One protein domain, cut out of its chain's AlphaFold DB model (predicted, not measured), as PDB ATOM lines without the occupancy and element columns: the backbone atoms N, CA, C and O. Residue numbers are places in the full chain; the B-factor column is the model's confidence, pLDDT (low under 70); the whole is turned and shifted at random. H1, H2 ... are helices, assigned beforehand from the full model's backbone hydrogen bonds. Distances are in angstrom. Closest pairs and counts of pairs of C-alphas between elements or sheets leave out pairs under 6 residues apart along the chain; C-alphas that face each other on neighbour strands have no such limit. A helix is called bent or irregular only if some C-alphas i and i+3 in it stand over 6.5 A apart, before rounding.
ATOM      1  N   ARG A 494      -0.959   2.270-103.026       65.25
ATOM      2  CA  ARG A 494      -2.259   2.261-103.694       65.25
ATOM      3  C   ARG A 494      -2.125   2.562-105.187       65.25
ATOM      4  O   ARG A 494      -3.088   2.386-105.925       65.25
ATOM      5  N   SER A 495      -0.961   3.044-105.627       61.56
ATOM      6  CA  SER A 495      -0.656   3.361-107.022       61.56
ATOM      7  C   SER A 495       0.855   3.408-107.280       61.56
ATOM      8  O   SER A 495       1.659   3.545-106.355       61.56
ATOM      9  N   ILE A 496       1.245   3.361-108.558       58.94
ATOM     10  CA  ILE A 496       2.632   3.590-109.000       58.94
ATOM     11  C   ILE A 496       3.118   4.988-108.587       58.94
ATOM     12  O   ILE A 496       4.274   5.148-108.212       58.94
ATOM     13  N   GLU A 497       2.244   5.998-108.602       64.44
ATOM     14  CA  GLU A 497       2.611   7.351-108.166       64.44
ATOM     15  C   GLU A 497       2.983   7.385-106.677       64.44
ATOM     16  O   GLU A 497       3.974   8.008-106.307       64.44
ATOM     17  N   GLU A 498       2.251   6.655-105.825       66.81
ATOM     18  CA  GLU A 498       2.608   6.512-104.411       66.81
ATOM     19  C   GLU A 498       3.946   5.774-104.249       66.81
ATOM     20  O   GLU A 498       4.800   6.221-103.486       66.81
ATOM     21  N   LEU A 499       4.176   4.705-105.019       67.38
ATOM     22  CA  LEU A 499       5.443   3.965-105.030       67.38
ATOM     23  C   LEU A 499       6.637   4.855-105.410       67.38
ATOM     24  O   LEU A 499       7.681   4.822-104.758       67.38
ATOM     25  N   ARG A 500       6.472   5.705-106.425       69.31
ATOM     26  CA  ARG A 500       7.493   6.678-106.843       69.31
ATOM     27  C   ARG A 500       7.687   7.772-105.814       69.31
ATOM     28  O   ARG A 500       8.819   8.181-105.560       69.31
ATOM     29  N   GLN A 501       6.610   8.217-105.174       72.44
ATOM     30  CA  GLN A 501       6.714   9.161-104.075       72.44
ATOM     31  C   GLN A 501       7.519   8.581-102.906       72.44
ATOM     32  O   GLN A 501       8.323   9.307-102.331       72.44
ATOM     33  N   MET A 502       7.402   7.281-102.608       73.00
ATOM     34  CA  MET A 502       8.240   6.632-101.590       73.00
ATOM     35  C   MET A 502       9.738   6.658-101.942       73.00
ATOM     36  O   MET A 502      10.557   6.911-101.061       73.00
ATOM     37  N   PHE A 503      10.119   6.451-103.209       74.38
ATOM     38  CA  PHE A 503      11.520   6.610-103.633       74.38
ATOM     39  C   PHE A 503      11.982   8.065-103.569       74.38
ATOM     40  O   PHE A 503      13.080   8.345-103.090       74.38
ATOM     41  N   ARG A 504      11.145   9.016-103.997       74.25
ATOM     42  CA  ARG A 504      11.465  10.450-103.906       74.25
ATOM     43  C   ARG A 504      11.574  10.927-102.462       74.25
ATOM     44  O   ARG A 504      12.379  11.808-102.169       74.25
ATOM     45  N   ASP A 505      10.845  10.307-101.542       78.19
ATOM     46  CA  ASP A 505      10.957  10.565-100.110       78.19
ATOM     47  C   ASP A 505      12.338  10.201 -99.544       78.19
ATOM     48  O   ASP A 505      12.708  10.718 -98.490       78.19
ATOM     49  N   LEU A 506      13.163   9.426-100.261       78.06
ATOM     50  CA  LEU A 506      14.565   9.217 -99.892       78.06
ATOM     51  C   LEU A 506      15.390  10.517 -99.923       78.06
ATOM     52  O   LEU A 506      16.369  10.634 -99.184       78.06
ATOM     53  N   ARG A 507      14.966  11.541-100.682       78.12
ATOM     54  CA  ARG A 507      15.564  12.892-100.641       78.12
ATOM     55  C   ARG A 507      15.526  13.495 -99.238       78.12
ATOM     56  O   ARG A 507      16.393  14.298 -98.903       78.12
ATOM     57  N   LYS A 508      14.563  13.088 -98.400       76.25
ATOM     58  CA  LYS A 508      14.430  13.565 -97.016       76.25
ATOM     59  C   LYS A 508      15.646  13.201 -96.151       76.25
ATOM     60  O   LYS A 508      15.944  13.918 -95.209       76.25
ATOM     61  N   PHE A 509      16.420  12.179 -96.530       74.00
ATOM     62  CA  PHE A 509      17.702  11.845 -95.891       74.00
ATOM     63  C   PHE A 509      18.895  12.678 -96.404       74.00
ATOM     64  O   PHE A 509      20.054  12.434 -96.034       74.00
ATOM     65  N   GLY A 510      18.640  13.665 -97.269       77.88
ATOM     66  CA  GLY A 510      19.652  14.490 -97.920       77.88
ATOM     67  C   GLY A 510      20.480  13.712 -98.941       77.88
ATOM     68  O   GLY A 510      21.699  13.892 -98.994       77.88
ATOM     69  N   PHE A 511      19.833  12.805 -99.676       84.12
ATOM     70  CA  PHE A 511      20.411  12.077-100.805       84.12
ATOM     71  C   PHE A 511      20.209  12.847-102.116       84.12
ATOM     72  O   PHE A 511      19.201  13.531-102.284       84.12
ATOM     73  N   GLU A 512      21.172  12.739-103.037       82.25
ATOM     74  CA  GLU A 512      21.119  13.398-104.347       82.25
ATOM     75  C   GLU A 512      20.198  12.640-105.319       82.25
ATOM     76  O   GLU A 512      20.203  11.409-105.362       82.25
ATOM     77  N   ASP A 513      19.471  13.373-106.165       77.94
ATOM     78  CA  ASP A 513      18.534  12.805-107.149       77.94
ATOM     79  C   ASP A 513      19.197  11.817-108.099       77.94
ATOM     80  O   ASP A 513      18.672  10.730-108.337       77.94
ATOM     81  N   ARG A 514      20.393  12.158-108.589       82.06
ATOM     82  CA  ARG A 514      21.204  11.278-109.436       82.06
ATOM     83  C   ARG A 514      21.393   9.902-108.798       82.06
ATOM     84  O   ARG A 514      21.255   8.890-109.479       82.06
ATOM     85  N   ASP A 515      21.717   9.870-107.508       85.69
ATOM     86  CA  ASP A 515      22.054   8.639-106.798       85.69
ATOM     87  C   ASP A 515      20.787   7.813-106.509       85.69
ATOM     88  O   ASP A 515      20.774   6.607-106.755       85.69
ATOM     89  N   ILE A 516      19.680   8.458-106.116       83.38
ATOM     90  CA  ILE A 516      18.370   7.793-105.978       83.38
ATOM     91  C   ILE A 516      17.961   7.134-107.305       83.38
ATOM     92  O   ILE A 516      17.569   5.970-107.329       83.38
ATOM     93  N   THR A 517      18.115   7.853-108.416       78.06
ATOM     94  CA  THR A 517      17.725   7.383-109.754       78.06
ATOM     95  C   THR A 517      18.592   6.235-110.241       78.06
ATOM     96  O   THR A 517      18.091   5.260-110.799       78.06
ATOM     97  N   LEU A 518      19.908   6.328-110.035       83.94
ATOM     98  CA  LEU A 518      20.828   5.257-110.404       83.94
ATOM     99  C   LEU A 518      20.504   3.973-109.636       83.94
ATOM    100  O   LEU A 518      20.494   2.888-110.220       83.94
ATOM    101  N   PHE A 519      20.192   4.098-108.347       87.56
ATOM    102  CA  PHE A 519      19.751   2.974-107.532       87.56
ATOM    103  C   PHE A 519      18.416   2.394-108.011       87.56
ATOM    104  O   PHE A 519      18.308   1.179-108.163       87.56
ATOM    105  N   GLU A 520      17.430   3.242-108.313       80.25
ATOM    106  CA  GLU A 520      16.135   2.823-108.857       80.25
ATOM    107  C   GLU A 520      16.308   2.017-110.154       80.25
ATOM    108  O   GLU A 520      15.806   0.899-110.255       80.25
ATOM    109  N   VAL A 521      17.102   2.510-111.112       80.31
ATOM    110  CA  VAL A 521      17.384   1.800-112.374       80.31
ATOM    111  C   VAL A 521      18.027   0.434-112.132       80.31
ATOM    112  O   VAL A 521      17.647  -0.541-112.785       80.31
ATOM    113  N   ARG A 522      18.972   0.330-111.191       89.00
ATOM    114  CA  ARG A 522      19.633  -0.943-110.850       89.00
ATOM    115  C   ARG A 522      18.675  -1.929-110.178       89.00
ATOM    116  O   ARG A 522      18.682  -3.111-110.525       89.00
ATOM    117  N   MET A 523      17.813  -1.454-109.281       85.44
ATOM    118  CA  MET A 523      16.772  -2.279-108.661       85.44
ATOM    119  C   MET A 523      15.750  -2.770-109.690       85.44
ATOM    120  O   MET A 523      15.400  -3.950-109.694       85.44
ATOM    121  N   LEU A 524      15.321  -1.901-110.608       81.06
ATOM    122  CA  LEU A 524      14.406  -2.260-111.690       81.06
ATOM    123  C   LEU A 524      15.025  -3.269-112.652       81.06
ATOM    124  O   LEU A 524      14.386  -4.275-112.945       81.06
ATOM    125  N   LYS A 525      16.286  -3.068-113.062       87.75
ATOM    126  CA  LYS A 525      17.051  -4.048-113.849       87.75
ATOM    127  C   LYS A 525      17.029  -5.419-113.182       87.75
ATOM    128  O   LYS A 525      16.774  -6.416-113.852       87.75
ATOM    129  N   TYR A 526      17.274  -5.485-111.874       90.94
ATOM    130  CA  TYR A 526      17.247  -6.749-111.142       90.94
ATOM    131  C   TYR A 526      15.847  -7.382-111.128       90.94
ATOM    132  O   TYR A 526      15.696  -8.560-111.461       90.94
ATOM    133  N   LEU A 527      14.811  -6.597-110.810       85.38
ATOM    134  CA  LEU A 527      13.411  -7.038-110.794       85.38
ATOM    135  C   LEU A 527      12.949  -7.580-112.158       85.38
ATOM    136  O   LEU A 527      12.218  -8.569-112.208       85.38
ATOM    137  N   THR A 528      13.423  -7.000-113.261       86.25
ATOM    138  CA  THR A 528      13.101  -7.443-114.628       86.25
ATOM    139  C   THR A 528      14.058  -8.494-115.185       86.25
ATOM    140  O   THR A 528      13.794  -9.039-116.253       86.25
ATOM    141  N   SER A 529      15.152  -8.803-114.488       91.31
ATOM    142  CA  SER A 529      16.091  -9.845-114.909       91.31
ATOM    143  C   SER A 529      15.502 -11.234-114.687       91.31
ATOM    144  O   SER A 529      14.915 -11.518-113.638       91.31
ATOM    145  N   CYS A 530      15.708 -12.129-115.651       89.31
ATOM    146  CA  CYS A 530      15.341 -13.531-115.529       89.31
ATOM    147  C   CYS A 530      16.191 -14.237-114.460       89.31
ATOM    148  O   CYS A 530      17.316 -13.834-114.147       89.31
ATOM    149  N   ARG A 531      15.684 -15.360-113.936       87.00
ATOM    150  CA  ARG A 531      16.381 -16.171-112.923       87.00
ATOM    151  C   ARG A 531      17.802 -16.553-113.351       87.00
ATOM    152  O   ARG A 531      18.723 -16.475-112.541       87.00
ATOM    153  N   LYS A 532      17.986 -16.948-114.618       88.88
ATOM    154  CA  LYS A 532      19.295 -17.342-115.168       88.88
ATOM    155  C   LYS A 532      20.290 -16.184-115.125       88.88
ATOM    156  O   LYS A 532      21.429 -16.386-114.715       88.88
ATOM    157  N   ARG A 533      19.855 -14.969-115.474       92.19
ATOM    158  CA  ARG A 533      20.698 -13.773-115.390       92.19
ATOM    159  C   ARG A 533      21.027 -13.419-113.944       92.19
ATOM    160  O   ARG A 533      22.193 -13.210-113.640       92.19
ATOM    161  N   ARG A 534      20.049 -13.437-113.029       91.62
ATOM    162  CA  ARG A 534      20.297 -13.198-111.590       91.62
ATOM    163  C   ARG A 534      21.326 -14.182-111.018       91.62
ATOM    164  O   ARG A 534      22.234 -13.771-110.301       91.62
ATOM    165  N   ALA A 535      21.220 -15.462-111.381       88.06
ATOM    166  CA  ALA A 535      22.188 -16.496-111.010       88.06
ATOM    167  C   ALA A 535      23.582 -16.258-111.614       88.06
ATOM    168  O   ALA A 535      24.586 -16.526-110.972       88.06
ATOM    169  N   SER A 536      23.652 -15.767-112.852       89.25
ATOM    170  CA  SER A 536      24.925 -15.563-113.548       89.25
ATOM    171  C   SER A 536      25.632 -14.259-113.177       89.25
ATOM    172  O   SER A 536      26.855 -14.194-113.247       89.25
ATOM    173  N   GLU A 537      24.885 -13.194-112.881       91.88
ATOM    174  CA  GLU A 537      25.441 -11.846-112.734       91.88
ATOM    175  C   GLU A 537      25.530 -11.372-111.287       91.88
ATOM    176  O   GLU A 537      26.411 -10.558-111.001       91.88
ATOM    177  N   ALA A 538      24.624 -11.826-110.411       91.56
ATOM    178  CA  ALA A 538      24.536 -11.382-109.019       91.56
ATOM    179  C   ALA A 538      25.017 -12.442-108.023       91.56
ATOM    180  O   ALA A 538      25.657 -12.108-107.030       91.56
ATOM    181  N   GLU A 539      24.711 -13.716-108.258       88.25
ATOM    182  CA  GLU A 539      25.213 -14.787-107.396       88.25
ATOM    183  C   GLU A 539      26.718 -14.982-107.604       88.25
ATOM    184  O   GLU A 539      27.218 -14.935-108.725       88.25
ATOM    185  N   GLY A 540      27.450 -15.135-106.499       86.75
ATOM    186  CA  GLY A 540      28.915 -15.192-106.542       86.75
ATOM    187  C   GLY A 540      29.605 -13.822-106.544       86.75
ATOM    188  O   GLY A 540      30.830 -13.774-106.538       86.75
ATOM    189  N   LYS A 541      28.852 -12.715-106.475       92.88
ATOM    190  CA  LYS A 541      29.406 -11.372-106.245       92.88
ATOM    191  C   LYS A 541      29.030 -10.837-104.881       92.88
ATOM    192  O   LYS A 541      27.934 -11.087-104.372       92.88
ATOM    193  N   HIS A 542      29.919 -10.037-104.308       91.38
ATOM    194  CA  HIS A 542      29.576  -9.252-103.132       91.38
ATOM    195  C   HIS A 542      28.567  -8.160-103.496       91.38
ATOM    196  O   HIS A 542      28.633  -7.583-104.585       91.38
ATOM    197  N   TRP A 543      27.662  -7.824-102.572       91.94
ATOM    198  CA  TRP A 543      26.695  -6.737-102.767       91.94
ATOM    199  C   TRP A 543      27.349  -5.441-103.257       91.94
ATOM    200  O   TRP A 543      26.892  -4.876-104.248       91.94
ATOM    201  N   GLN A 544      28.444  -5.004-102.618       91.25
ATOM    202  CA  GLN A 544      29.117  -3.753-102.985       91.25
ATOM    203  C   GLN A 544      29.646  -3.731-104.425       91.25
ATOM    204  O   GLN A 544      29.710  -2.668-105.044       91.25
ATOM    205  N   GLU A 545      30.045  -4.899-104.931       92.88
ATOM    206  CA  GLU A 545      30.591  -5.069-106.272       92.88
ATOM    207  C   GLU A 545      29.453  -5.044-107.288       92.88
ATOM    208  O   GLU A 545      29.499  -4.275-108.243       92.88
ATOM    209  N   TYR A 546      28.394  -5.822-107.043       93.81
ATOM    210  CA  TYR A 546      27.246  -5.879-107.941       93.81
ATOM    211  C   TYR A 546      26.547  -4.526-108.076       93.81
ATOM    212  O   TYR A 546      26.243  -4.095-109.187       93.81
ATOM    213  N   ILE A 547      26.289  -3.848-106.951       92.44
ATOM    214  CA  ILE A 547      25.615  -2.549-106.976       92.44
ATOM    215  C   ILE A 547      26.531  -1.436-107.484       92.44
ATOM    216  O   ILE A 547      26.029  -0.344-107.705       92.44
ATOM    217  N   GLY A 548      27.839  -1.669-107.644       92.06
ATOM    218  CA  GLY A 548      28.798  -0.665-108.098       92.06
ATOM    219  C   GLY A 548      28.864   0.552-107.175       92.06
ATOM    220  O   GLY A 548      28.605   1.669-107.621       92.06
ATOM    221  N   ILE A 549      29.188   0.359-105.884       90.25
ATOM    222  CA  ILE A 549      29.205   1.450-104.878       90.25
ATOM    223  C   ILE A 549      30.078   2.642-105.311       90.25
ATOM    224  O   ILE A 549      29.767   3.787-104.982       90.25
ATOM    225  N   GLU A 550      31.138   2.397-106.082       90.56
ATOM    226  CA  GLU A 550      32.039   3.436-106.594       90.56
ATOM    227  C   GLU A 550      31.320   4.484-107.462       90.56
ATOM    228  O   GLU A 550      31.678   5.662-107.416       90.56
ATOM    229  N   ASP A 551      30.245   4.114-108.166       89.56
ATOM    230  CA  ASP A 551      29.468   5.043-109.003       89.56
ATOM    231  C   ASP A 551      28.680   6.083-108.187       89.56
ATOM    232  O   ASP A 551      28.271   7.135-108.709       89.56
ATOM    233  N   PHE A 552      28.482   5.798-106.897       89.62
ATOM    234  CA  PHE A 552      27.826   6.662-105.918       89.62
ATOM    235  C   PHE A 552      28.825   7.513-105.126       89.62
ATOM    236  O   PHE A 552      28.416   8.381-104.357       89.62
ATOM    237  N   MET A 553      30.131   7.299-105.307       88.25
ATOM    238  CA  MET A 553      31.174   8.115-104.689       88.25
ATOM    239  C   MET A 553      31.402   9.426-105.461       88.25
ATOM    240  O   MET A 553      31.070   9.578-106.642       88.25
ATOM    241  N   ARG A 554      32.009  10.415-104.795       85.31
ATOM    242  CA  ARG A 554      32.387  11.703-105.402       85.31
ATOM    243  C   ARG A 554      33.876  11.942-105.207       85.31
ATOM    244  O   ARG A 554      34.347  12.055-104.080       85.31
ATOM    245  N   LYS A 555      34.628  12.034-106.311       83.62
ATOM    246  CA  LYS A 555      36.098  12.210-106.298       83.62
ATOM    247  C   LYS A 555      36.811  11.169-105.408       83.62
ATOM    248  O   LYS A 555      37.740  11.512-104.682       83.62
ATOM    249  N   GLY A 556      36.332   9.921-105.428       81.31
ATOM    250  CA  GLY A 556      36.861   8.821-104.613       81.31
ATOM    251  C   GLY A 556      36.523   8.892-103.118       81.31
ATOM    252  O   GLY A 556      37.133   8.174-102.333       81.31
ATOM    253  N   LYS A 557      35.591   9.761-102.705       83.12
ATOM    254  CA  LYS A 557      35.111   9.862-101.321       83.12
ATOM    255  C   LYS A 557      33.676   9.366-101.205       83.12
ATOM    256  O   LYS A 557      32.881   9.567-102.128       83.12
ATOM    257  N   ASP A 558      33.364   8.765-100.061       80.81
ATOM    258  CA  ASP A 558      32.008   8.344 -99.731       80.81
ATOM    259  C   ASP A 558      31.038   9.534 -99.726       80.81
ATOM    260  O   ASP A 558      31.344  10.631 -99.247       80.81
ATOM    261  N   THR A 559      29.864   9.304-100.305       85.31
ATOM    262  CA  THR A 559      28.697  10.173-100.189       85.31
ATOM    263  C   THR A 559      27.757   9.611 -99.133       85.31
ATOM    264  O   THR A 559      27.846   8.453 -98.731       85.31
ATOM    265  N   ARG A 560      26.766  10.414 -98.737       81.62
ATOM    266  CA  ARG A 560      25.696   9.958 -97.837       81.62
ATOM    267  C   ARG A 560      24.973   8.720 -98.381       81.62
ATOM    268  O   ARG A 560      24.533   7.881 -97.601       81.62
ATOM    269  N   PHE A 561      24.836   8.624 -99.704       85.69
ATOM    270  CA  PHE A 561      24.164   7.507-100.356       85.69
ATOM    271  C   PHE A 561      25.063   6.267-100.428       85.69
ATOM    272  O   PHE A 561      24.597   5.174-100.122       85.69
ATOM    273  N   SER A 562      26.356   6.416-100.754       87.75
ATOM    274  CA  SER A 562      27.287   5.276-100.761       87.75
ATOM    275  C   SER A 562      27.454   4.666 -99.365       87.75
ATOM    276  O   SER A 562      27.472   3.444 -99.243       87.75
ATOM    277  N   GLU A 563      27.481   5.488 -98.309       82.75
ATOM    278  CA  GLU A 563      27.435   5.025 -96.913       82.75
ATOM    279  C   GLU A 563      26.153   4.228 -96.629       82.75
ATOM    280  O   GLU A 563      26.219   3.103 -96.134       82.75
ATOM    281  N   ALA A 564      24.986   4.755 -97.018       82.75
ATOM    282  CA  ALA A 564      23.709   4.066 -96.832       82.75
ATOM    283  C   ALA A 564      23.652   2.715 -97.573       82.75
ATOM    284  O   ALA A 564      23.152   1.736 -97.022       82.75
ATOM    285  N   LEU A 565      24.210   2.624 -98.786       87.50
ATOM    286  CA  LEU A 565      24.314   1.362 -99.531       87.50
ATOM    287  C   LEU A 565      25.246   0.347 -98.852       87.50
ATOM    288  O   LEU A 565      24.998  -0.858 -98.948       87.50
ATOM    289  N   ARG A 566      26.304   0.802 -98.165       84.06
ATOM    290  CA  ARG A 566      27.184  -0.075 -97.370       84.06
ATOM    291  C   ARG A 566      26.484  -0.603 -96.116       84.06
ATOM    292  O   ARG A 566      26.684  -1.764 -95.756       84.06
ATOM    293  N   ASP A 567      25.644   0.222 -95.500       78.88
ATOM    294  CA  ASP A 567      24.921  -0.101 -94.265       78.88
ATOM    295  C   ASP A 567      23.618  -0.886 -94.496       78.88
ATOM    296  O   ASP A 567      23.130  -1.570 -93.589       78.88
ATOM    297  N   ALA A 568      23.039  -0.825 -95.698       82.31
ATOM    298  CA  ALA A 568      21.755  -1.458 -95.997       82.31
ATOM    299  C   ALA A 568      21.729  -2.974 -95.691       82.31
ATOM    300  O   ALA A 568      20.799  -3.424 -95.011       82.31
ATOM    301  N   PRO A 569      22.739  -3.785 -96.073       83.25
ATOM    302  CA  PRO A 569      22.747  -5.203 -95.719       83.25
ATOM    303  C   PRO A 569      22.981  -5.470 -94.227       83.25
ATOM    304  O   PRO A 569      22.524  -6.498 -93.731       83.25
ATOM    305  N   LEU A 570      23.617  -4.556 -93.483       77.00
ATOM    306  CA  LEU A 570      23.766  -4.699 -92.028       77.00
ATOM    307  C   LEU A 570      22.406  -4.587 -91.339       77.00
ATOM    308  O   LEU A 570      22.106  -5.356 -90.429       77.00
ATOM    309  N   SER A 571      21.572  -3.663 -91.814       72.62
ATOM    310  CA  SER A 571      20.240  -3.420 -91.256       72.62
ATOM    311  C   SER A 571      19.240  -4.527 -91.603       72.62
ATOM    312  O   SER A 571      18.356  -4.828 -90.806       72.62
ATOM    313  N   LEU A 572      19.366  -5.136 -92.787       74.50
ATOM    314  CA  LEU A 572      18.423  -6.150 -93.269       74.50
ATOM    315  C   LEU A 572      18.856  -7.589 -92.971       74.50
ATOM    316  O   LEU A 572      18.007  -8.439 -92.728       74.50
ATOM    317  N   LEU A 573      20.160  -7.871 -93.024       76.19
ATOM    318  CA  LEU A 573      20.713  -9.230 -93.029       76.19
ATOM    319  C   LEU A 573      21.801  -9.458 -91.975       76.19
ATOM    320  O   LEU A 573      22.387 -10.540 -91.959       76.19
ATOM    321  N   ALA A 574      22.113  -8.454 -91.147       77.56
ATOM    322  CA  ALA A 574      23.244  -8.472 -90.217       77.56
ATOM    323  C   ALA A 574      24.584  -8.839 -90.894       77.56
ATOM    324  O   ALA A 574      25.456  -9.477 -90.302       77.56
ATOM    325  N   ALA A 575      24.750  -8.441 -92.160       79.06
ATOM    326  CA  ALA A 575      25.920  -8.756 -92.971       79.06
ATOM    327  C   ALA A 575      26.529  -7.487 -93.574       79.06
ATOM    328  O   ALA A 575      25.820  -6.543 -93.906       79.06
ATOM    329  N   ARG A 576      27.854  -7.457 -93.739       79.69
ATOM    330  CA  ARG A 576      28.531  -6.331 -94.396       79.69
ATOM    331  C   ARG A 576      28.339  -6.379 -95.910       79.69
ATOM    332  O   ARG A 576      28.313  -7.456 -96.509       79.69
ATOM    333  N   ALA A 577      28.309  -5.203 -96.529       82.62
ATOM    334  CA  ALA A 577      28.203  -5.040 -97.977       82.62
ATOM    335  C   ALA A 577      29.314  -5.724 -98.791       82.62
ATOM    336  O   ALA A 577      29.088  -6.120 -99.932       82.62
ATOM    337  N   ASP A 578      30.501  -5.886 -98.212       80.88
ATOM    338  CA  ASP A 578      31.650  -6.546 -98.833       80.88
ATOM    339  C   ASP A 578      31.745  -8.043 -98.520       80.88
ATOM    340  O   ASP A 578      32.752  -8.675 -98.814       80.88
ATOM    341  N   GLN A 579      30.720  -8.614 -97.889       82.06
ATOM    342  CA  GLN A 579      30.706 -10.019 -97.480       82.06
ATOM    343  C   GLN A 579      29.462 -10.742 -97.968       82.06
ATOM    344  O   GLN A 579      29.557 -11.901 -98.353       82.06
ATOM    345  N   VAL A 580      28.312 -10.070 -97.969       86.81
ATOM    346  CA  VAL A 580      27.037 -10.674 -98.354       86.81
ATOM    347  C   VAL A 580      26.956 -10.945 -99.859       86.81
ATOM    348  O   VAL A 580      27.390 -10.125-100.670       86.81
ATOM    349  N   ASP A 581      26.376 -12.090-100.220       92.06
ATOM    350  CA  ASP A 581      26.008 -12.454-101.592       92.06
ATOM    351  C   ASP A 581      24.980 -11.462-102.161       92.06
ATOM    352  O   ASP A 581      23.936 -11.206-101.548       92.06
ATOM    353  N   ALA A 582      25.258 -10.901-103.341       93.81
ATOM    354  CA  ALA A 582      24.419  -9.859-103.921       93.81
ATOM    355  C   ALA A 582      23.011 -10.372-104.248       93.81
ATOM    356  O   ALA A 582      22.036  -9.689-103.936       93.81
ATOM    357  N   ARG A 583      22.881 -11.589-104.795       92.44
ATOM    358  CA  ARG A 583      21.571 -12.199-105.095       92.44
ATOM    359  C   ARG A 583      20.727 -12.392-103.835       92.44
ATOM    360  O   ARG A 583      19.536 -12.097-103.842       92.44
ATOM    361  N   THR A 584      21.341 -12.841-102.742       91.19
ATOM    362  CA  THR A 584      20.690 -12.954-101.427       91.19
ATOM    363  C   THR A 584      20.136 -11.610-100.948       91.19
ATOM    364  O   THR A 584      18.959 -11.512-100.581       91.19
ATOM    365  N   HIS A 585      20.961 -10.558-100.980       92.19
ATOM    366  CA  HIS A 585      20.529  -9.223-100.571       92.19
ATOM    367  C   HIS A 585      19.425  -8.670-101.473       92.19
ATOM    368  O   HIS A 585      18.394  -8.224-100.972       92.19
ATOM    369  N   LEU A 586      19.604  -8.759-102.789       91.31
ATOM    370  CA  LEU A 586      18.671  -8.228-103.775       91.31
ATOM    371  C   LEU A 586      17.336  -8.962-103.791       91.31
ATOM    372  O   LEU A 586      16.312  -8.301-103.896       91.31
ATOM    373  N   ASN A 587      17.307 -10.288-103.627       90.06
ATOM    374  CA  ASN A 587      16.047 -11.019-103.474       90.06
ATOM    375  C   ASN A 587      15.296 -10.557-102.223       90.06
ATOM    376  O   ASN A 587      14.099 -10.290-102.297       90.06
ATOM    377  N   THR A 588      15.993 -10.401-101.096       88.19
ATOM    378  CA  THR A 588      15.370  -9.920 -99.854       88.19
ATOM    379  C   THR A 588      14.837  -8.494-100.023       88.19
ATOM    380  O   THR A 588      13.677  -8.228 -99.715       88.19
ATOM    381  N   ALA A 589      15.653  -7.582-100.560       86.69
ATOM    382  CA  ALA A 589      15.267  -6.195-100.807       86.69
ATOM    383  C   ALA A 589      14.107  -6.088-101.811       86.69
ATOM    384  O   ALA A 589      13.164  -5.336-101.574       86.69
ATOM    385  N   ALA A 590      14.137  -6.874-102.891       83.75
ATOM    386  CA  ALA A 590      13.073  -6.947-103.886       83.75
ATOM    387  C   ALA A 590      11.756  -7.429-103.271       83.75
ATOM    388  O   ALA A 590      10.729  -6.802-103.495       83.75
ATOM    389  N   GLN A 591      11.759  -8.499-102.470       84.88
ATOM    390  CA  GLN A 591      10.524  -8.991-101.854       84.88
ATOM    391  C   GLN A 591       9.950  -7.998-100.839       84.88
ATOM    392  O   GLN A 591       8.758  -7.716-100.896       84.88
ATOM    393  N   LEU A 592      10.788  -7.395 -99.985       81.44
ATOM    394  CA  LEU A 592      10.348  -6.340 -99.060       81.44
ATOM    395  C   LEU A 592       9.795  -5.116 -99.803       81.44
ATOM    396  O   LEU A 592       8.837  -4.489 -99.352       81.44
ATOM    397  N   PHE A 593      10.379  -4.771-100.950       76.81
ATOM    398  CA  PHE A 593       9.857  -3.723-101.818       76.81
ATOM    399  C   PHE A 593       8.500  -4.111-102.426       76.81
ATOM    400  O   PHE A 593       7.557  -3.330-102.370       76.81
ATOM    401  N   LEU A 594       8.366  -5.332-102.949       73.38
ATOM    402  CA  LEU A 594       7.125  -5.831-103.549       73.38
ATOM    403  C   LEU A 594       5.981  -5.995-102.541       73.38
ATOM    404  O   LEU A 594       4.820  -5.860-102.926       73.38
ATOM    405  N   ASP A 595       6.276  -6.222-101.262       72.19
ATOM    406  CA  ASP A 595       5.269  -6.203-100.193       72.19
ATOM    407  C   ASP A 595       4.615  -4.812-100.041       72.19
ATOM    408  O   ASP A 595       3.474  -4.709 -99.595       72.19
ATOM    409  N   HIS A 596       5.272  -3.741-100.510       66.31
ATOM    410  CA  HIS A 596       4.665  -2.414-100.646       66.31
ATOM    411  C   HIS A 596       3.888  -2.234-101.956       66.31
ATOM    412  O   HIS A 596       3.477  -1.124-102.250       66.31
ATOM    413  N   VAL A 597       3.679  -3.257-102.779       64.19
ATOM    414  CA  VAL A 597       2.942  -3.117-104.053       64.19
ATOM    415  C   VAL A 597       1.808  -4.132-104.159       64.19
ATOM    416  O   VAL A 597       0.760  -3.840-104.731       64.19
ATOM    417  N   ARG A 598       1.982  -5.320-103.579       65.69
ATOM    418  CA  ARG A 598       0.987  -6.394-103.612       65.69
ATOM    419  C   ARG A 598      -0.247  -6.043-102.775       65.69
ATOM    420  O   ARG A 598      -0.143  -5.791-101.581       65.69
ATOM    421  N   SER A 599      -1.427  -6.075-103.390       53.97
ATOM    422  CA  SER A 599      -2.713  -5.818-102.724       53.97
ATOM    423  C   SER A 599      -3.298  -7.041-102.004       53.97
ATOM    424  O   SER A 599      -4.271  -6.902-101.266       53.97
ATOM    425  N   ASP A 600      -2.725  -8.234-102.208       55.62
ATOM    426  CA  ASP A 600      -3.301  -9.527-101.820       55.62
ATOM    427  C   ASP A 600      -2.760 -10.103-100.500       55.62
ATOM    428  O   ASP A 600      -3.176 -11.192-100.094       55.62
ATOM    429  N   ARG A 601      -1.828  -9.423 -99.816       53.94
ATOM    430  CA  ARG A 601      -1.067 -10.018 -98.704       53.94
ATOM    431  C   ARG A 601      -0.953  -9.135 -97.474       53.94
ATOM    432  O   ARG A 601      -0.907  -7.911 -97.536       53.94
ATOM    433  N   ASP A1000       9.624 -16.614-108.229       77.19
ATOM    434  CA  ASP A1000       8.435 -17.037-109.009       77.19
ATOM    435  C   ASP A1000       7.169 -16.287-108.600       77.19
ATOM    436  O   ASP A1000       6.105 -16.432-109.190       77.19
ATOM    437  N   ASN A1001       7.278 -15.498-107.543       73.25
ATOM    438  CA  ASN A1001       6.144 -14.963-106.826       73.25
ATOM    439  C   ASN A1001       6.094 -13.447-106.847       73.25
ATOM    440  O   ASN A1001       5.430 -12.840-106.013       73.25
ATOM    441  N   GLU A1002       6.810 -12.840-107.783       76.38
ATOM    442  CA  GLU A1002       6.857 -11.405-108.040       76.38
ATOM    443  C   GLU A1002       5.626 -10.937-108.839       76.38
ATOM    444  O   GLU A1002       4.722 -11.719-109.123       76.38
ATOM    445  N   LEU A1003       5.542  -9.641-109.149       72.94
ATOM    446  CA  LEU A1003       4.379  -9.076-109.843       72.94
ATOM    447  C   LEU A1003       4.225  -9.677-111.244       72.94
ATOM    448  O   LEU A1003       5.191  -9.712-112.010       72.94
ATOM    449  N   ALA A1004       3.000 -10.079-111.594       68.81
ATOM    450  CA  ALA A1004       2.676 -10.612-112.918       68.81
ATOM    451  C   ALA A1004       3.016  -9.621-114.048       68.81
ATOM    452  O   ALA A1004       3.433 -10.036-115.127       68.81
ATOM    453  N   ASP A1005       2.933  -8.317-113.779       67.44
ATOM    454  CA  ASP A1005       3.250  -7.253-114.740       67.44
ATOM    455  C   ASP A1005       4.730  -7.255-115.168       67.44
ATOM    456  O   ASP A1005       5.067  -6.818-116.267       67.44
ATOM    457  N   LEU A1006       5.627  -7.789-114.327       73.88
ATOM    458  CA  LEU A1006       7.061  -7.894-114.625       73.88
ATOM    459  C   LEU A1006       7.414  -9.150-115.436       73.88
ATOM    460  O   LEU A1006       8.529  -9.259-115.952       73.88
ATOM    461  N   GLU A1007       6.491 -10.104-115.563       74.56
ATOM    462  CA  GLU A1007       6.741 -11.417-116.169       74.56
ATOM    463  C   GLU A1007       7.150 -11.312-117.644       74.56
ATOM    464  O   GLU A1007       8.032 -12.027-118.119       74.56
ATOM    465  N   SER A1008       6.562 -10.375-118.384       68.25
ATOM    466  CA  SER A1008       6.932 -10.115-119.778       68.25
ATOM    467  C   SER A1008       8.373  -9.645-119.940       68.25
ATOM    468  O   SER A1008       9.083 -10.129-120.824       68.25
ATOM    469  N   LEU A1009       8.815  -8.730-119.077       74.38
ATOM    470  CA  LEU A1009      10.169  -8.187-119.086       74.38
ATOM    471  C   LEU A1009      11.183  -9.257-118.677       74.38
ATOM    472  O   LEU A1009      12.226  -9.374-119.317       74.38
ATOM    473  N   LYS A1010      10.836 -10.121-117.718       83.12
ATOM    474  CA  LYS A1010      11.646 -11.296-117.372       83.12
ATOM    475  C   LYS A1010      11.762 -12.295-118.516       83.12
ATOM    476  O   LYS A1010      12.848 -12.811-118.761       83.12
ATOM    477  N   ARG A1011      10.676 -12.563-119.249       81.62
ATOM    478  CA  ARG A1011      10.705 -13.436-120.439       81.62
ATOM    479  C   ARG A1011      11.522 -12.831-121.575       81.62
ATOM    480  O   ARG A1011      12.220 -13.562-122.280       81.62
ATOM    481  N   LEU A1012      11.438 -11.515-121.772       80.62
ATOM    482  CA  LEU A1012      12.309 -10.800-122.702       80.62
ATOM    483  C   LEU A1012      13.770 -10.987-122.290       80.62
ATOM    484  O   LEU A1012      14.592 -11.356-123.127       80.62
ATOM    485  N   ASP A1013      14.074 -10.794-121.012       88.19
ATOM    486  CA  ASP A1013      15.426 -10.971-120.513       88.19
ATOM    487  C   ASP A1013      15.927 -12.418-120.634       88.19
ATOM    488  O   ASP A1013      17.056 -12.621-121.066       88.19
ATOM    489  N   ASP A1014      15.094 -13.433-120.378       87.44
ATOM    490  CA  ASP A1014      15.461 -14.847-120.581       87.44
ATOM    491  C   ASP A1014      15.821 -15.125-122.050       87.44
ATOM    492  O   ASP A1014      16.800 -15.812-122.345       87.44
ATOM    493  N   ARG A1015      15.108 -14.507-123.002       86.44
ATOM    494  CA  ARG A1015      15.421 -14.597-124.441       86.44
ATOM    495  C   ARG A1015      16.702 -13.862-124.829       86.44
ATOM    496  O   ARG A1015      17.376 -14.314-125.762       86.44
ATOM    497  N   LEU A1016      17.002 -12.732-124.185       87.00
ATOM    498  CA  LEU A1016      18.261 -12.002-124.368       87.00
ATOM    499  C   LEU A1016      19.425 -12.814-123.791       87.00
ATOM    500  O   LEU A1016      20.412 -13.040-124.486       87.00
ATOM    501  N   MET A1017      19.260 -13.341-122.578       90.50
ATOM    502  CA  MET A1017      20.228 -14.190-121.890       90.50
ATOM    503  C   MET A1017      20.529 -15.460-122.694       90.50
ATOM    504  O   MET A1017      21.690 -15.790-122.914       90.50
ATOM    505  N   ALA A1018      19.506 -16.123-123.243       88.94
ATOM    506  CA  ALA A1018      19.672 -17.292-124.114       88.94
ATOM    507  C   ALA A1018      20.455 -16.995-125.411       88.94
ATOM    508  O   ALA A1018      20.997 -17.909-126.029       88.94
ATOM    509  N   ARG A1019      20.524 -15.725-125.832       91.50
ATOM    510  CA  ARG A1019      21.316 -15.249-126.982       91.50
ATOM    511  C   ARG A1019      22.649 -14.619-126.570       91.50
ATOM    512  O   ARG A1019      23.327 -14.058-127.424       91.50
ATOM    513  N   ASN A1020      23.012 -14.700-125.288       91.56
ATOM    514  CA  ASN A1020      24.189 -14.053-124.713       91.56
ATOM    515  C   ASN A1020      24.221 -12.528-124.957       91.56
ATOM    516  O   ASN A1020      25.273 -11.945-125.217       91.56
ATOM    517  N   LEU A1021      23.048 -11.887-124.931       89.75
ATOM    518  CA  LEU A1021      22.903 -10.438-125.063       89.75
ATOM    519  C   LEU A1021      22.774  -9.763-123.682       89.75
ATOM    520  O   LEU A1021      22.236 -10.378-122.752       89.75
ATOM    521  N   PRO A1022      23.222  -8.498-123.545       89.38
ATOM    522  CA  PRO A1022      23.049  -7.708-122.323       89.38
ATOM    523  C   PRO A1022      21.573  -7.518-121.949       89.38
ATOM    524  O   PRO A1022      20.686  -7.655-122.799       89.38
ATOM    525  N   HIS A1023      21.306  -7.153-120.695       90.25
ATOM    526  CA  HIS A1023      19.949  -6.802-120.264       90.25
ATOM    527  C   HIS A1023      19.451  -5.565-121.036       90.25
ATOM    528  O   HIS A1023      20.234  -4.691-121.417       90.25
ATOM    529  N   VAL A1024      18.134  -5.423-121.233       79.12
ATOM    530  CA  VAL A1024      17.564  -4.313-122.028       79.12
ATOM    531  C   VAL A1024      17.974  -2.924-121.511       79.12
ATOM    532  O   VAL A1024      18.229  -2.020-122.299       79.12
ATOM    533  N   PHE A1025      18.149  -2.763-120.198       82.44
ATOM    534  CA  PHE A1025      18.611  -1.502-119.590       82.44
ATOM    535  C   PHE A1025      20.066  -1.161-119.944       82.44
ATOM    536  O   PHE A1025      20.417   0.014-120.056       82.44
ATOM    537  N   GLU A1026      20.907  -2.173-120.164       85.12
ATOM    538  CA  GLU A1026      22.297  -1.997-120.593       85.12
ATOM    539  C   GLU A1026      22.371  -1.672-122.085       85.12
ATOM    540  O   GLU A1026      23.139  -0.799-122.489       85.12
ATOM    541  N   ILE A1027      21.514  -2.307-122.895       79.25
ATOM    542  CA  ILE A1027      21.340  -1.980-124.318       79.25
ATOM    543  C   ILE A1027      20.935  -0.508-124.475       79.25
ATOM    544  O   ILE A1027      21.485   0.204-125.314       79.25
ATOM    545  N   LEU A1028      20.019  -0.039-123.623       70.81
ATOM    546  CA  LEU A1028      19.576   1.355-123.564       70.81
ATOM    547  C   LEU A1028      20.580   2.294-122.873       70.81
ATOM    548  O   LEU A1028      20.348   3.496-122.850       70.81
ATOM    549  N   ARG A1029      21.688   1.783-122.320       73.38
ATOM    550  CA  ARG A1029      22.740   2.555-121.630       73.38
ATOM    551  C   ARG A1029      22.241   3.456-120.487       73.38
ATOM    552  O   ARG A1029      22.914   4.432-120.158       73.38
ATOM    553  N   LEU A1030      21.124   3.107-119.841       73.50
ATOM    554  CA  LEU A1030      20.459   3.966-118.848       73.50
ATOM    555  C   LEU A1030      21.384   4.344-117.680       73.50
ATOM    556  O   LEU A1030      21.491   5.517-117.331       73.50
ATOM    557  N   GLU A1031      22.112   3.371-117.122       78.81
ATOM    558  CA  GLU A1031      23.048   3.605-116.009       78.81
ATOM    559  C   GLU A1031      24.155   4.596-116.398       78.81
ATOM    560  O   GLU A1031      24.413   5.572-115.693       78.81
ATOM    561  N   LYS A1032      24.773   4.390-117.570       76.50
ATOM    562  CA  LYS A1032      25.834   5.268-118.074       76.50
ATOM    563  C   LYS A1032      25.298   6.689-118.265       76.50
ATOM    564  O   LYS A1032      26.014   7.645-117.966       76.50
ATOM    565  N   SER A1033      24.061   6.827-118.754       67.88
ATOM    566  CA  SER A1033      23.412   8.120-118.993       67.88
ATOM    567  C   SER A1033      23.269   8.960-117.733       67.88
ATOM    568  O   SER A1033      23.670  10.125-117.732       67.88
ATOM    569  N   ILE A1034      22.814   8.344-116.644       74.19
ATOM    570  CA  ILE A1034      22.715   8.990-115.330       74.19
ATOM    571  C   ILE A1034      24.101   9.377-114.795       74.19
ATOM    572  O   ILE A1034      24.277  10.441-114.199       74.19
ATOM    573  N   ILE A1035      25.103   8.517-115.005       73.75
ATOM    574  CA  ILE A1035      26.456   8.745-114.493       73.75
ATOM    575  C   ILE A1035      27.118   9.955-115.167       73.75
ATOM    576  O   ILE A1035      27.759  10.735-114.460       73.75
ATOM    577  N   LEU A1036      26.965  10.111-116.490       70.12
ATOM    578  CA  LEU A1036      27.663  11.135-117.281       70.12
ATOM    579  C   LEU A1036      26.921  12.480-117.395       70.12
ATOM    580  O   LEU A1036      27.594  13.495-117.546       70.12
ATOM    581  N   SER A1037      25.583  12.522-117.316       64.56
ATOM    582  CA  SER A1037      24.812  13.784-117.379       64.56
ATOM    583  C   SER A1037      23.712  13.857-116.304       64.56
ATOM    584  O   SER A1037      22.538  13.651-116.601       64.56
ATOM    585  N   PRO A1038      24.054  14.154-115.037       60.03
ATOM    586  CA  PRO A1038      23.123  14.049-113.908       60.03
ATOM    587  C   PRO A1038      21.871  14.935-113.992       60.03
ATOM    588  O   PRO A1038      20.818  14.535-113.507       60.03
ATOM    589  N   THR A1039      21.985  16.136-114.569       53.31
ATOM    590  CA  THR A1039      20.931  17.166-114.512       53.31
ATOM    591  C   THR A1039      19.910  17.024-115.642       53.31
ATOM    592  O   THR A1039      18.715  17.057-115.387       53.31
ATOM    593  N   GLU A1040      20.364  16.811-116.880       50.03
ATOM    594  CA  GLU A1040      19.482  16.670-118.052       50.03
ATOM    595  C   GLU A1040      18.991  15.221-118.224       50.03
ATOM    596  O   GLU A1040      17.860  14.994-118.647       50.03
ATOM    597  N   ALA A1041      19.784  14.210-117.835       49.69
ATOM    598  CA  ALA A1041      19.350  12.814-117.930       49.69
ATOM    599  C   ALA A1041      18.265  12.451-116.906       49.69
ATOM    600  O   ALA A1041      17.500  11.529-117.172       49.69
ATOM    601  N   TYR A1042      18.168  13.155-115.769       50.72
ATOM    602  CA  TYR A1042      17.139  12.890-114.758       50.72
ATOM    603  C   TYR A1042      15.734  13.187-115.287       50.72
ATOM    604  O   TYR A1042      14.872  12.322-115.213       50.72
ATOM    605  N   GLU A1043      15.508  14.351-115.899       53.41
ATOM    606  CA  GLU A1043      14.194  14.711-116.458       53.41
ATOM    607  C   GLU A1043      13.800  13.794-117.627       53.41
ATOM    608  O   GLU A1043      12.650  13.381-117.772       53.41
ATOM    609  N   HIS A1044      14.770  13.414-118.456       51.12
ATOM    610  CA  HIS A1044      14.570  12.527-119.601       51.12
ATOM    611  C   HIS A1044      14.325  11.063-119.202       51.12
ATOM    612  O   HIS A1044      13.486  10.387-119.805       51.12
ATOM    613  N   LEU A1045      15.009  10.580-118.165       52.75
ATOM    614  CA  LEU A1045      14.828   9.242-117.613       52.75
ATOM    615  C   LEU A1045      13.579   9.143-116.738       52.75
ATOM    616  O   LEU A1045      12.889   8.136-116.819       52.75
ATOM    617  N   ASP A1046      13.250  10.168-115.952       52.84
ATOM    618  CA  ASP A1046      12.010  10.212-115.176       52.84
ATOM    619  C   ASP A1046      10.810  10.151-116.121       52.84
ATOM    620  O   ASP A1046       9.899   9.360-115.895       52.84
ATOM    621  N   ASN A1047      10.852  10.855-117.256       54.31
ATOM    622  CA  ASN A1047       9.849  10.716-118.314       54.31
ATOM    623  C   ASN A1047       9.849   9.316-118.950       54.31
ATOM    624  O   ASN A1047       8.780   8.747-119.143       54.31
ATOM    625  N   PHE A1048      11.014   8.719-119.226       56.25
ATOM    626  CA  PHE A1048      11.108   7.357-119.773       56.25
ATOM    627  C   PHE A1048      10.570   6.286-118.814       56.25
ATOM    628  O   PHE A1048       9.818   5.416-119.240       56.25
ATOM    629  N   ILE A1049      10.931   6.350-117.531       53.19
ATOM    630  CA  ILE A1049      10.461   5.454-116.472       53.19
ATOM    631  C   ILE A1049       8.956   5.666-116.275       53.19
ATOM    632  O   ILE A1049       8.209   4.692-116.307       53.19
ATOM    633  N   THR A1050       8.488   6.919-116.182       53.19
ATOM    634  CA  THR A1050       7.050   7.250-116.133       53.19
ATOM    635  C   THR A1050       6.300   6.636-117.302       53.19
ATOM    636  O   THR A1050       5.268   6.011-117.099       53.19
ATOM    637  N   ASP A1051       6.814   6.807-118.516       52.81
ATOM    638  CA  ASP A1051       6.184   6.324-119.737       52.81
ATOM    639  C   ASP A1051       6.237   4.804-119.849       52.81
ATOM    640  O   ASP A1051       5.262   4.207-120.289       52.81
ATOM    641  N   ALA A1052       7.343   4.163-119.467       52.00
ATOM    642  CA  ALA A1052       7.470   2.710-119.463       52.00
ATOM    643  C   ALA A1052       6.500   2.090-118.450       52.00
ATOM    644  O   ALA A1052       5.782   1.157-118.796       52.00
ATOM    645  N   PHE A1053       6.402   2.658-117.243       49.69
ATOM    646  CA  PHE A1053       5.435   2.231-116.233       49.69
ATOM    647  C   PHE A1053       3.986   2.538-116.620       49.69
ATOM    648  O   PHE A1053       3.130   1.689-116.404       49.69
ATOM    649  N   ARG A1054       3.699   3.691-117.241       51.03
ATOM    650  CA  ARG A1054       2.364   4.003-117.785       51.03
ATOM    651  C   ARG A1054       1.984   3.076-118.930       51.03
ATOM    652  O   ARG A1054       0.877   2.575-118.934       51.03
ATOM    653  N   THR A1055       2.909   2.760-119.835       48.75
ATOM    654  CA  THR A1055       2.670   1.791-120.924       48.75
ATOM    655  C   THR A1055       2.368   0.395-120.363       48.75
ATOM    656  O   THR A1055       1.530  -0.310-120.904       48.75
ATOM    657  N   ILE A1056       3.002   0.005-119.250       46.12
ATOM    658  CA  ILE A1056       2.684  -1.240-118.527       46.12
ATOM    659  C   ILE A1056       1.287  -1.176-117.871       46.12
ATOM    660  O   ILE A1056       0.635  -2.204-117.725       46.12
ATOM    661  N   GLN A1057       0.820   0.014-117.483       44.22
ATOM    662  CA  GLN A1057      -0.413   0.227-116.718       44.22
ATOM    663  C   GLN A1057      -1.659   0.479-117.594       44.22
ATOM    664  O   GLN A1057      -2.746   0.008-117.258       44.22
ATOM    665  N   ASP A1058      -1.507   1.190-118.714       41.91
ATOM    666  CA  ASP A1058      -2.587   1.589-119.627       41.91
ATOM    667  C   ASP A1058      -3.149   0.400-120.440       41.91
ATOM    668  O   ASP A1058      -4.288   0.462-120.902       41.91
ATOM    669  N   ASP A1059      -2.410  -0.713-120.542       42.12
ATOM    670  CA  ASP A1059      -2.830  -1.941-121.245       42.12
ATOM    671  C   ASP A1059      -3.643  -2.939-120.373       42.12
ATOM    672  O   ASP A1059      -4.017  -4.009-120.847       42.12
ATOM    673  N   GLY A1060      -3.957  -2.591-119.116       34.97
ATOM    674  CA  GLY A1060      -5.046  -3.150-118.292       34.97
ATOM    675  C   GLY A1060      -5.314  -4.673-118.313       34.97
ATOM    676  O   GLY A1060      -6.196  -5.141-119.030       34.97
ATOM    677  N   GLY A1061      -4.707  -5.429-117.388       37.22
ATOM    678  CA  GLY A1061      -5.125  -6.802-117.031       37.22
ATOM    679  C   GLY A1061      -4.169  -7.918-117.484       37.22
ATOM    680  O   GLY A1061      -3.208  -7.645-118.199       37.22
ATOM    681  N   PRO A1062      -4.373  -9.180-117.031       37.22
ATOM    682  CA  PRO A1062      -3.398 -10.262-117.172       37.22
ATOM    683  C   PRO A1062      -2.961 -10.401-118.626       37.22
ATOM    684  O   PRO A1062      -3.774 -10.601-119.524       37.22
ATOM    685  N   MET A1063      -1.652 -10.274-118.826       42.47
ATOM    686  CA  MET A1063      -0.964 -10.169-120.109       42.47
ATOM    687  C   MET A1063      -1.084 -11.436-120.967       42.47
ATOM    688  O   MET A1063      -0.116 -12.170-121.164       42.47
ATOM    689  N   SER A1064      -2.270 -11.696-121.514       34.22
ATOM    690  CA  SER A1064      -2.512 -12.699-122.556       34.22
ATOM    691  C   SER A1064      -2.545 -12.094-123.968       34.22
ATOM    692  O   SER A1064      -2.783 -12.823-124.927       34.22
ATOM    693  N   GLY A1065      -2.317 -10.779-124.112       36.94
ATOM    694  CA  GLY A1065      -2.578 -10.034-125.353       36.94
ATOM    695  C   GLY A1065      -1.410  -9.284-126.003       36.94
ATOM    696  O   GLY A1065      -1.628  -8.658-127.035       36.94
ATOM    697  N   LEU A1066      -0.178  -9.329-125.483       41.59
ATOM    698  CA  LEU A1066       0.961  -8.698-126.172       41.59
ATOM    699  C   LEU A1066       1.545  -9.651-127.221       41.59
ATOM    700  O   LEU A1066       2.517 -10.368-126.997       41.59
ATOM    701  N   THR A1067       0.926  -9.660-128.398       36.97
ATOM    702  CA  THR A1067       1.471 -10.271-129.621       36.97
ATOM    703  C   THR A1067       2.500  -9.389-130.335       36.97
ATOM    704  O   THR A1067       3.074  -9.843-131.319       36.97
ATOM    705  N   ASP A1068       2.801  -8.180-129.844       47.72
ATOM    706  CA  ASP A1068       3.743  -7.271-130.513       47.72
ATOM    707  C   ASP A1068       4.845  -6.709-129.590       47.72
ATOM    708  O   ASP A1068       4.993  -5.509-129.354       47.72
ATOM    709  N   TRP A1069       5.660  -7.623-129.059       46.88
ATOM    710  CA  TRP A1069       6.872  -7.312-128.288       46.88
ATOM    711  C   TRP A1069       7.925  -6.548-129.088       46.88
ATOM    712  O   TRP A1069       8.717  -5.795-128.516       46.88
ATOM    713  N   GLU A1070       7.942  -6.734-130.409       47.12
ATOM    714  CA  GLU A1070       8.795  -5.946-131.284       47.12
ATOM    715  C   GLU A1070       8.410  -4.475-131.226       47.12
ATOM    716  O   GLU A1070       9.307  -3.643-131.202       47.12
ATOM    717  N   THR A1071       7.123  -4.145-131.146       49.69
ATOM    718  CA  THR A1071       6.657  -2.764-131.000       49.69
ATOM    719  C   THR A1071       6.999  -2.169-129.638       49.69
ATOM    720  O   THR A1071       7.464  -1.036-129.607       49.69
ATOM    721  N   LEU A1072       6.909  -2.905-128.522       50.12
ATOM    722  CA  LEU A1072       7.378  -2.396-127.220       50.12
ATOM    723  C   LEU A1072       8.885  -2.088-127.248       50.12
ATOM    724  O   LEU A1072       9.305  -0.994-126.878       50.12
ATOM    725  N   VAL A1073       9.704  -3.021-127.744       52.62
ATOM    726  CA  VAL A1073      11.158  -2.826-127.847       52.62
ATOM    727  C   VAL A1073      11.499  -1.737-128.866       52.62
ATOM    728  O   VAL A1073      12.329  -0.884-128.571       52.62
ATOM    729  N   LYS A1074      10.836  -1.688-130.028       56.09
ATOM    730  CA  LYS A1074      10.995  -0.612-131.020       56.09
ATOM    731  C   LYS A1074      10.570   0.729-130.440       56.09
ATOM    732  O   LYS A1074      11.266   1.701-130.682       56.09
ATOM    733  N   ASN A1075       9.505   0.806-129.646       55.47
ATOM    734  CA  ASN A1075       9.053   2.039-129.004       55.47
ATOM    735  C   ASN A1075      10.040   2.499-127.932       55.47
ATOM    736  O   ASN A1075      10.398   3.671-127.918       55.47
ATOM    737  N   LEU A1076      10.540   1.594-127.087       53.47
ATOM    738  CA  LEU A1076      11.564   1.910-126.085       53.47
ATOM    739  C   LEU A1076      12.890   2.316-126.739       53.47
ATOM    740  O   LEU A1076      13.494   3.301-126.325       53.47
ATOM    741  N   LEU A1077      13.316   1.620-127.798       56.50
ATOM    742  CA  LEU A1077      14.504   1.968-128.580       56.50
ATOM    743  C   LEU A1077      14.324   3.290-129.327       56.50
ATOM    744  O   LEU A1077      15.256   4.080-129.366       56.50
ATOM    745  N   THR A1078      13.144   3.554-129.891       59.72
ATOM    746  CA  THR A1078      12.826   4.793-130.620       59.72
ATOM    747  C   THR A1078      12.744   5.978-129.663       59.72
ATOM    748  O   THR A1078      13.326   7.025-129.936       59.72
ATOM    749  N   LYS A1079      12.079   5.820-128.510       56.34
ATOM    750  CA  LYS A1079      12.043   6.825-127.435       56.34
ATOM    751  C   LYS A1079      13.446   7.070-126.883       56.34
ATOM    752  O   LYS A1079      13.848   8.222-126.795       56.34
ATOM    753  N   GLY A1080      14.216   6.009-126.630       54.56
ATOM    754  CA  GLY A1080      15.632   6.093-126.274       54.56
ATOM    755  C   GLY A1080      16.426   6.886-127.312       54.56
ATOM    756  O   GLY A1080      16.996   7.917-126.991       54.56
ATOM    757  N   GLN A1081      16.395   6.484-128.584       56.59
ATOM    758  CA  GLN A1081      17.058   7.176-129.700       56.59
ATOM    759  C   GLN A1081      16.644   8.645-129.842       56.59
ATOM    760  O   GLN A1081      17.480   9.476-130.188       56.59
ATOM    761  N   ASN A1082      15.383   8.983-129.575       53.44
ATOM    762  CA  ASN A1082      14.903  10.363-129.615       53.44
ATOM    763  C   ASN A1082      15.393  11.187-128.415       53.44
ATOM    764  O   ASN A1082      15.767  12.341-128.614       53.44
ATOM    765  N   LEU A1083      15.486  10.593-127.219       49.91
ATOM    766  CA  LEU A1083      16.157  11.193-126.057       49.91
ATOM    767  C   LEU A1083      17.653  11.419-126.362       49.91
ATOM    768  O   LEU A1083      18.188  12.494-126.103       49.91
ATOM    769  N   PHE A1084      18.307  10.458-127.028       52.84
ATOM    770  CA  PHE A1084      19.718  10.550-127.432       52.84
ATOM    771  C   PHE A1084      19.989  11.587-128.533       52.84
ATOM    772  O   PHE A1084      21.089  12.125-128.603       52.84
ATOM    773  N   LYS A1085      19.007  11.914-129.383       52.06
ATOM    774  CA  LYS A1085      19.146  12.967-130.405       52.06
ATOM    775  C   LYS A1085      19.086  14.390-129.837       52.06
ATOM    776  O   LYS A1085      19.508  15.310-130.531       52.06
ATOM    777  N   GLN A1086      18.567  14.582-128.622       48.38
ATOM    778  CA  GLN A1086      18.411  15.908-128.008       48.38
ATOM    779  C   GLN A1086      19.609  16.322-127.122       48.38
ATOM    780  O   GLN A1086      19.893  17.513-127.030       48.38
ATOM    781  N   GLY A1087      20.366  15.378-126.544       43.28
ATOM    782  CA  GLY A1087      21.495  15.647-125.627       43.28
ATOM    783  C   GLY A1087      22.885  15.682-126.287       43.28
ATOM    784  O   GLY A1087      23.694  14.788-126.054       43.28
TER     785      GLY A1087
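Overview. This is residues 494 to 601 and 1000 to 1087 of the 1091 residues of the protein "FAD_binding_2 domain-containing protein" of Deltaproteobacteria bacterium (UniProt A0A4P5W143). One helix, H2, runs through the middle of a compact, rounded cluster of helices. H7 and H8 cross it near its last residues with H3 close by, while H1, H10 and H11 pack on its first half or alongside it; H12 folds back outside H11, and H6 lies with the short H4 and H5 on another side. The printed part has 196 residues, with twelve named helices, H1 to H12 in order along the chain, and no named strand; the class is all helix. The radius of gyration of the C-alphas is 16.8 A, and the spans are 46 by 39 by 37 A.

Along the chain. H1, residues 496 to 509, begins at C-alpha 496 (2.632, 3.590, -109.000) and is 21.6 A long. H2, residues 513 to 528, is 22.3 A. H3 is residues 531 to 537, H4 543 to 546 and H5 549 to 552. H6, residues 560 to 573, is 20.4 A and only just irregular: C-alphas 566 and 569 are 7.0 A apart. H7 is residues 582 to 594, 17.8 A. H8, residues 1004 to 1017, is 20.0 A and only just irregular: C-alphas 1005 and 1008 are 6.9 A apart. H9 is residues 1024 to 1027 and H10 1030 to 1036. H11, residues 1038 to 1058, is 29.1 A. H12, residues 1069 to 1086, is 25.9 A and ends at C-alpha 1086 (18.411, 15.908, -128.008).

Arrangement. H2 is the hub, touching five helices. With H1 it forms a hairpin at a steep tilt of 44 degrees; residues 503 to 507 of H1 touch it, closest C-alphas Arg 507 and Asp 513, 7.2 A. H7 touches residues 523 to 527 of H2, about perpendicular at 84 degrees, closest C-alphas Leu 527 and Ala 590, 6.9 A. H8 touches residues 527 to 528, C-alphas Thr 528 and Lys 1010 being closest at 4.9 A. H10 touches H2 at a shallow tilt of 22 degrees, opposite ways, C-alphas Leu 518 and Glu 1031 closest at 6.3 A. H11 touches residues 513 to 517, C-alphas Arg 514 and Pro 1038 closest at 5.6 A. Farther out, H3 touches H8, H4 touches H7 and H5 touches H6, with closest C-alphas Arg 533 and Met 1017, 6.5 A, Trp 543 and Ala 582, 4.0 A, and Phe 552 and Ser 562, 5.4 A. H9 is close to H2 but not clearly touching. The hairpin H11 and H12 only just touches, with 3 pairs of C-alphas within 8 A, closest His 1044 and Leu 1083, 6.8 A. Each O i to N i+4 pair is within hydrogen-bond range in H2, H3, H7 and H10; the counts are 6 of 10 in H1, 8 of 10 in H6 and H8, 15 of 17 in H11 and 13 of 14 in H12, while H4, H5 and H9 are too short for such a pair.

Size, cuts and confidence. The C-alphas farthest apart, of Lys 557 and Gly 1065, are 48.9 A apart. Residues 602 to 999 are not printed, and C-alphas 601 and 1000 are 15.7 A apart across the cut. Of the links printed whole, none is long. Mean pLDDT of the printed part is 73.0; 68 residues are under 70, among them 1037 to 1087.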